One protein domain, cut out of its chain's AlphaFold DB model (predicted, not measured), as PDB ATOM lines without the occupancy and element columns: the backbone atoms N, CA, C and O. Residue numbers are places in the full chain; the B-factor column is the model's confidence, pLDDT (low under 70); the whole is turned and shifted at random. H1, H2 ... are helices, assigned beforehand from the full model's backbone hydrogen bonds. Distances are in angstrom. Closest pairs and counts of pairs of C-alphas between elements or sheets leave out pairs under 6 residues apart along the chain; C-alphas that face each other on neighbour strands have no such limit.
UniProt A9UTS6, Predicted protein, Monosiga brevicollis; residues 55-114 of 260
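AT A GLANCE: This is residues 55 to 114 of the 260 residues of the protein "Predicted protein" of Monosiga brevicollis (UniProt A9UTS6). The long helix H2 and the shorter H1 cross near their middles as an X, and residues 93 to 114, a long tail with no named element, wrap in a wide arc round one side of H1. The printed part has 60 residues with two named helices, H1 then H2, and no named strand; the class is all helix. It is compact, with a radius of gyration of the C-alphas of 11.3 A, and flat, spanning 30 by 28 by 15 A.

IN THESE COORDINATES: H2, residues 76 to 92, is 24.5 A long, from C-alpha 76 at (160.482, 157.940, 187.087) to C-alpha 92 at (169.604, 178.562, 177.519). H1, residues 55 to 67, is 16.9 A long and begins at C-alpha 55 at (174.149, 167.487, 185.970).

HOW THE PARTS SIT: H2 touches H1 with residues 82 to 86 alone, and H1 touches H2 with residues 59 to 63 alone. Their closest C-alphas, of Phe 59 and Phe 86, are 6.9 A apart. Their lines are about perpendicular, at 83 degrees. In H1 and H2 every O i to N i+4 pair is within hydrogen-bond range.

THE WHOLE: The C-alphas farthest apart, of Arg 92 and Ser 111, are 30.0 A apart. The printed part has no cut. The link from H1 to H2 is short, with 8 residues. The pLDDT is under 70 at residues 55 to 56 and 102 to 114.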
ATOM      1  N   SER A  55     175.426 166.777 185.794       58.38
ATOM      2  CA  SER A  55     174.149 167.487 185.970       58.38
ATOM      3  C   SER A  55     173.294 166.941 187.116       58.38
ATOM      4  O   SER A  55     172.328 167.588 187.513       58.38
ATOM      5  N   SER A  56     173.593 165.752 187.655       62.84
ATOM      6  CA  SER A  56     172.731 165.093 188.649       62.84
ATOM      7  C   SER A  56     172.688 165.838 189.991       62.84
ATOM      8  O   SER A  56     171.626 165.937 190.610       62.84
ATOM      9  N   ALA A  57     173.816 166.404 190.431       71.00
ATOM     10  CA  ALA A  57     173.891 167.170 191.678       71.00
ATOM     11  C   ALA A  57     173.174 168.525 191.556       71.00
ATOM     12  O   ALA A  57     172.374 168.898 192.419       71.00
ATOM     13  N   GLU A  58     173.390 169.209 190.434       76.19
ATOM     14  CA  GLU A  58     172.774 170.502 190.130       76.19
ATOM     15  C   GLU A  58     171.260 170.376 189.910       76.19
ATOM     16  O   GLU A  58     170.478 171.175 190.433       76.19
ATOM     17  N   PHE A  59     170.824 169.311 189.230       79.81
ATOM     18  CA  PHE A  59     169.411 169.013 189.000       79.81
ATOM     19  C   PHE A  59     168.644 168.778 190.308       79.81
ATOM     20  O   PHE A  59     167.556 169.322 190.492       79.81
ATOM     21  N   ARG A  60     169.226 168.037 191.262       77.38
ATOM     22  CA  ARG A  60     168.622 167.821 192.592       77.38
ATOM     23  C   ARG A  60     168.436 169.133 193.351       77.38
ATOM     24  O   ARG A  60     167.402 169.345 193.980       77.38
ATOM     25  N   ARG A  61     169.407 170.046 193.271       76.19
ATOM     26  CA  ARG A  61     169.323 171.356 193.932       76.19
ATOM     27  C   ARG A  61     168.329 172.291 193.244       76.19
ATOM     28  O   ARG A  61     167.651 173.064 193.918       76.19
ATOM     29  N   TRP A  62     168.236 172.221 191.919       84.00
ATOM     30  CA  TRP A  62     167.250 172.956 191.126       84.00
ATOM     31  C   TRP A  62     165.815 172.527 191.454       84.00
ATOM     32  O   TRP A  62     164.974 173.385 191.720       84.00
ATOM     33  N   LEU A  63     165.560 171.217 191.549       84.44
ATOM     34  CA  LEU A  63     164.264 170.675 191.976       84.44
ATOM     35  C   LEU A  63     163.856 171.168 193.369       84.44
ATOM     36  O   LEU A  63     162.697 171.516 193.575       84.44
ATOM     37  N   ARG A  64     164.812 171.267 194.299       75.50
ATOM     38  CA  ARG A  64     164.545 171.804 195.638       75.50
ATOM     39  C   ARG A  64     164.234 173.296 195.599       75.50
ATOM     40  O   ARG A  64     163.188 173.694 196.070       75.50
ATOM     41  N   LYS A  65     165.090 174.126 194.995       77.81
ATOM     42  CA  LYS A  65     164.915 175.591 195.045       77.81
ATOM     43  C   LYS A  65     163.743 176.133 194.227       77.81
ATOM     44  O   LYS A  65     163.185 177.154 194.602       77.81
ATOM     45  N   GLU A  66     163.423 175.532 193.081       76.50
ATOM     46  CA  GLU A  66     162.384 176.066 192.181       76.50
ATOM     47  C   GLU A  66     161.040 175.341 192.276       76.50
ATOM     48  O   GLU A  66     160.037 175.822 191.727       76.50
ATOM     49  N   LYS A  67     161.029 174.139 192.862       76.06
ATOM     50  CA  LYS A  67     159.855 173.264 192.884       76.06
ATOM     51  C   LYS A  67     159.580 172.623 194.242       76.06
ATOM     52  O   LYS A  67     158.553 171.963 194.324       76.06
ATOM     53  N   ASP A  68     160.445 172.801 195.246       76.19
ATOM     54  CA  ASP A  68     160.328 172.221 196.595       76.19
ATOM     55  C   ASP A  68     159.981 170.720 196.594       76.19
ATOM     56  O   ASP A  68     159.215 170.234 197.421       76.19
ATOM     57  N   LYS A  69     160.545 169.966 195.640       80.25
ATOM     58  CA  LYS A  69     160.337 168.516 195.507       80.25
ATOM     59  C   LYS A  69     161.647 167.759 195.674       80.25
ATOM     60  O   LYS A  69     162.678 168.165 195.127       80.25
ATOM     61  N   TYR A  70     161.597 166.639 196.390       76.94
ATOM     62  CA  TYR A  70     162.715 165.706 196.481       76.94
ATOM     63  C   TYR A  70     162.703 164.748 195.295       76.94
ATOM     64  O   TYR A  70     161.653 164.396 194.769       76.94
ATOM     65  N   LEU A  71     163.893 164.317 194.873       74.31
ATOM     66  CA  LEU A  71     164.028 163.313 193.815       74.31
ATOM     67  C   LEU A  71     163.383 161.978 194.215       74.31
ATOM     68  O   LEU A  71     162.937 161.237 193.351       74.31
ATOM     69  N   GLU A  72     163.370 161.685 195.512       75.88
ATOM     70  CA  GLU A  72     162.846 160.443 196.081       75.88
ATOM     71  C   GLU A  72     161.313 160.400 196.091       75.88
ATOM     72  O   GLU A  72     160.744 159.324 195.960       75.88
ATOM     73  N   ASP A  73     160.662 161.564 196.163       79.94
ATOM     74  CA  ASP A  73     159.201 161.695 196.104       79.94
ATOM     75  C   ASP A  73     158.682 161.750 194.653       79.94
ATOM     76  O   ASP A  73     157.483 161.901 194.416       79.94
ATOM     77  N   LEU A  74     159.584 161.695 193.666       82.25
ATOM     78  CA  LEU A  74     159.284 161.926 192.260       82.25
ATOM     79  C   LEU A  74     159.313 160.611 191.481       82.25
ATOM     80  O   LEU A  74     160.329 159.913 191.460       82.25
ATOM     81  N   ASP A  75     158.219 160.305 190.784       82.38
ATOM     82  CA  ASP A  75     158.166 159.122 189.931       82.38
ATOM     83  C   ASP A  75     159.157 159.221 188.751       82.38
ATOM     84  O   ASP A  75     159.615 160.301 188.349       82.38
ATOM     85  N   ARG A  76     159.519 158.068 188.183       73.44
ATOM     86  CA  ARG A  76     160.482 157.940 187.087       73.44
ATOM     87  C   ARG A  76     160.089 158.765 185.858       73.44
ATOM     88  O   ARG A  76     160.980 159.261 185.155       73.44
ATOM     89  N   GLU A  77     158.798 158.906 185.581       76.00
ATOM     90  CA  GLU A  77     158.284 159.647 184.424       76.00
ATOM     91  C   GLU A  77     158.344 161.160 184.657       76.00
ATOM     92  O   GLU A  77     158.872 161.905 183.821       76.00
ATOM     93  N   ASP A  78     157.946 161.592 185.851       80.19
ATOM     94  CA  ASP A  78     158.033 162.979 186.293       80.19
ATOM     95  C   ASP A  78     159.488 163.448 186.377       80.19
ATOM     96  O   ASP A  78     159.843 164.494 185.829       80.19
ATOM     97  N   SER A  79     160.380 162.651 186.965       80.75
ATOM     98  CA  SER A  79     161.810 162.963 187.063       80.75
ATOM     99  C   SER A  79     162.429 163.251 185.692       80.75
ATOM    100  O   SER A  79     163.137 164.246 185.511       80.75
ATOM    101  N   ARG A  80     162.071 162.461 184.671       79.62
ATOM    102  CA  ARG A  80     162.501 162.686 183.281       79.62
ATOM    103  C   ARG A  80     161.861 163.924 182.654       79.62
ATOM    104  O   ARG A  80     162.532 164.627 181.891       79.62
ATOM    105  N   HIS A  81     160.597 164.216 182.961       84.94
ATOM    106  CA  HIS A  81     159.923 165.437 182.514       84.94
ATOM    107  C   HIS A  81     160.630 166.692 183.050       84.94
ATOM    108  O   HIS A  81     161.007 167.582 182.277       84.94
ATOM    109  N   TYR A  82     160.886 166.741 184.359       84.31
ATOM    110  CA  TYR A  82     161.590 167.858 184.985       84.31
ATOM    111  C   TYR A  82     163.051 167.935 184.541       84.31
ATOM    112  O   TYR A  82     163.550 169.037 184.327       84.31
ATOM    113  N   PHE A  83     163.713 166.800 184.300       81.81
ATOM    114  CA  PHE A  83     165.073 166.774 183.760       81.81
ATOM    115  C   PHE A  83     165.140 167.392 182.361       81.81
ATOM    116  O   PHE A  83     165.988 168.237 182.090       81.81
ATOM    117  N   ARG A  84     164.183 167.080 181.478       83.88
ATOM    118  CA  ARG A  84     164.085 167.726 180.158       83.88
ATOM    119  C   ARG A  84     163.858 169.236 180.264       83.88
ATOM    120  O   ARG A  84     164.398 169.992 179.458       83.88
ATOM    121  N   LYS A  85     163.070 169.688 181.242       85.56
ATOM    122  CA  LYS A  85     162.837 171.117 181.503       85.56
ATOM    123  C   LYS A  85     164.096 171.807 182.038       85.56
ATOM    124  O   LYS A  85     164.417 172.903 181.582       85.56
ATOM    125  N   PHE A  86     164.826 171.134 182.924       84.00
ATOM    126  CA  PHE A  86     166.110 171.581 183.450       84.00
ATOM    127  C   PHE A  86     167.147 171.720 182.339       84.00
ATOM    128  O   PHE A  86     167.682 172.804 182.169       84.00
ATOM    129  N   ILE A  87     167.355 170.691 181.513       84.00
ATOM    130  CA  ILE A  87     168.325 170.736 180.409       84.00
ATOM    131  C   ILE A  87     167.983 171.845 179.405       84.00
ATOM    132  O   ILE A  87     168.869 172.564 178.954       84.00
ATOM    133  N   LYS A  88     166.696 172.070 179.099       85.50
ATOM    134  CA  LYS A  88     166.280 173.199 178.246       85.50
ATOM    135  C   LYS A  88     166.667 174.557 178.834       85.50
ATOM    136  O   LYS A  88     167.088 175.431 178.087       85.50
ATOM    137  N   ARG A  89     166.513 174.741 180.145       82.81
ATOM    138  CA  ARG A  89     166.811 175.993 180.862       82.81
ATOM    139  C   ARG A  89     168.321 176.157 181.096       82.81
ATOM    140  O   ARG A  89     168.852 177.250 180.948       82.81
ATOM    141  N   TRP A  90     169.018 175.045 181.326       81.94
ATOM    142  CA  TRP A  90     170.471 174.952 181.439       81.94
ATOM    143  C   TRP A  90     171.157 175.350 180.137       81.94
ATOM    144  O   TRP A  90     172.032 176.212 180.138       81.94
ATOM    145  N   ASN A  91     170.698 174.784 179.019       83.25
ATOM    146  CA  ASN A  91     171.234 175.064 177.689       83.25
ATOM    147  C   ASN A  91     170.929 176.490 177.209       83.25
ATOM    148  O   ASN A  91     171.617 176.989 176.326       83.25
ATOM    149  N   ARG A  92     169.907 177.146 177.775       79.31
ATOM    150  CA  ARG A  92     169.604 178.562 177.519       79.31
ATOM    151  C   ARG A  92     170.458 179.524 178.345       79.31
ATOM    152  O   ARG A  92     170.509 180.697 178.004       79.31
ATOM    153  N   GLY A  93     171.132 179.047 179.394       76.88
ATOM    154  CA  GLY A  93     171.855 179.921 180.321       76.88
ATOM    155  C   GLY A  93     170.947 180.638 181.324       76.88
ATOM    156  O   GLY A  93     171.409 181.527 182.028       76.88
ATOM    157  N   ASP A  94     169.667 180.259 181.407       81.00
ATOM    158  CA  ASP A  94     168.660 180.951 182.224       81.00
ATOM    159  C   ASP A  94     168.766 180.602 183.725       81.00
ATOM    160  O   ASP A  94     167.985 181.099 184.541       81.00
ATOM    161  N   LEU A  95     169.679 179.700 184.114       80.06
ATOM    162  CA  LEU A  95     169.917 179.365 185.519       80.06
ATOM    163  C   LEU A  95     170.883 180.366 186.161       80.06
ATOM    164  O   LEU A  95     171.732 180.962 185.507       80.06
ATOM    165  N   SER A  96     170.781 180.547 187.481       78.00
ATOM    166  CA  SER A  96     171.705 181.437 188.189       78.00
ATOM    167  C   SER A  96     173.150 180.968 188.005       78.00
ATOM    168  O   SER A  96     173.411 179.773 188.143       78.00
ATOM    169  N   HIS A  97     174.083 181.901 187.805       77.75
ATOM    170  CA  HIS A  97     175.502 181.628 187.537       77.75
ATOM    171  C   HIS A  97     176.133 180.587 188.484       77.75
ATOM    172  O   HIS A  97     176.857 179.705 188.039       77.75
ATOM    173  N   ARG A  98     175.717 180.582 189.759       71.44
ATOM    174  CA  ARG A  98     176.149 179.612 190.779       71.44
ATOM    175  C   ARG A  98     175.951 178.140 190.405       71.44
ATOM    176  O   ARG A  98     176.678 177.303 190.923       71.44
ATOM    177  N   TYR A  99     174.958 177.819 189.576       72.19
ATOM    178  CA  TYR A  99     174.722 176.451 189.102       72.19
ATOM    179  C   TYR A  99     175.790 176.000 188.096       72.19
ATOM    180  O   TYR A  99     176.062 174.812 187.997       72.19
ATOM    181  N   TYR A 100     176.424 176.935 187.383       72.06
ATOM    182  CA  TYR A 100     177.442 176.655 186.366       72.06
ATOM    183  C   TYR A 100     178.872 176.647 186.924       72.06
ATOM    184  O   TYR A 100     179.751 176.034 186.327       72.06
ATOM    185  N   ASP A 101     179.099 177.267 188.085       72.81
ATOM    186  CA  ASP A 101     180.422 177.380 188.720       72.81
ATOM    187  C   ASP A 101     180.924 176.067 189.355       72.81
ATOM    188  O   ASP A 101     182.008 176.022 189.935       72.81
ATOM    189  N   GLY A 102     180.133 174.986 189.305       62.28
ATOM    190  CA  GLY A 102     180.488 173.687 189.891       62.28
ATOM    191  C   GLY A 102     180.539 173.683 191.424       62.28
ATOM    192  O   GLY A 102     180.905 172.672 192.029       62.28
ATOM    193  N   ALA A 103     180.124 174.780 192.064       60.56
ATOM    194  CA  ALA A 103     180.065 174.930 193.515       60.56
ATOM    195  C   ALA A 103     179.174 173.873 194.189       60.56
ATOM    196  O   ALA A 103     179.358 173.591 195.374       60.56
ATOM    197  N   TYR A 104     178.243 173.256 193.451       59.44
ATOM    198  CA  TYR A 104     177.370 172.204 193.970       59.44
ATOM    199  C   TYR A 104     177.683 170.799 193.425       59.44
ATOM    200  O   TYR A 104     177.064 169.830 193.868       59.44
ATOM    201  N   SER A 105     178.696 170.661 192.561       54.88
ATOM    202  CA  SER A 105     179.257 169.368 192.130       54.88
ATOM    203  C   SER A 105     180.187 168.758 193.194       54.88
ATOM    204  O   SER A 105     180.356 167.540 193.283       54.88
ATOM    205  N   ALA A 106     180.749 169.586 194.083       51.50
ATOM    206  CA  ALA A 106     181.575 169.112 195.187       51.50
ATOM    207  C   ALA A 106     180.750 168.318 196.227       51.50
ATOM    208  O   ALA A 106     179.615 168.682 196.547       51.50
ATOM    209  N   PRO A 107     181.324 167.276 196.863       50.59
ATOM    210  CA  PRO A 107     180.617 166.451 197.839       50.59
ATOM    211  C   PRO A 107     180.236 167.174 199.148       50.59
ATOM    212  O   PRO A 107     179.716 166.519 200.048       50.59
ATOM    213  N   ALA A 108     180.441 168.492 199.236       47.12
ATOM    214  CA  ALA A 108     180.155 169.355 200.379       47.12
ATOM    215  C   ALA A 108     178.665 169.687 200.588       47.12
ATOM    216  O   ALA A 108     178.327 170.329 201.580       47.12
ATOM    217  N   ALA A 109     177.767 169.241 199.701       52.16
ATOM    218  CA  ALA A 109     176.338 169.218 199.998       52.16
ATOM    219  C   ALA A 109     176.119 168.347 201.246       52.16
ATOM    220  O   ALA A 109     176.326 167.128 201.203       52.16
ATOM    221  N   THR A 110     175.771 168.985 202.365       52.00
ATOM    222  CA  THR A 110     175.475 168.324 203.641       52.00
ATOM    223  C   THR A 110     174.482 167.188 203.405       52.00
ATOM    224  O   THR A 110     173.617 167.320 202.546       52.00
ATOM    225  N   SER A 111     174.587 166.077 204.140       54.72
ATOM    226  CA  SER A 111     173.727 164.888 203.953       54.72
ATOM    227  C   SER A 111     172.224 165.217 203.873       54.72
ATOM    228  O   SER A 111     171.496 164.573 203.126       54.72
ATOM    229  N   ASP A 112     171.812 166.274 204.574       55.03
ATOM    230  CA  ASP A 112     170.484 166.909 204.595       55.03
ATOM    231  C   ASP A 112     169.975 167.382 203.211       55.03
ATOM    232  O   ASP A 112     168.782 167.478 202.956       55.03
ATOM    233  N   GLU A 113     170.878 167.676 202.270       58.53
ATOM    234  CA  GLU A 113     170.524 168.152 200.930       58.53
ATOM    235  C   GLU A 113     170.265 167.019 199.923       58.53
ATOM    236  O   GLU A 113     169.761 167.292 198.831       58.53
ATOM    237  N   ARG A 114     170.644 165.771 200.245       60.25
ATOM    238  CA  ARG A 114     170.658 164.646 199.289       60.25
ATOM    239  C   ARG A 114     169.469 163.696 199.399       60.25
ATOM    240  O   ARG A 114     169.190 163.030 198.407       60.25
TER     241      ARG A 114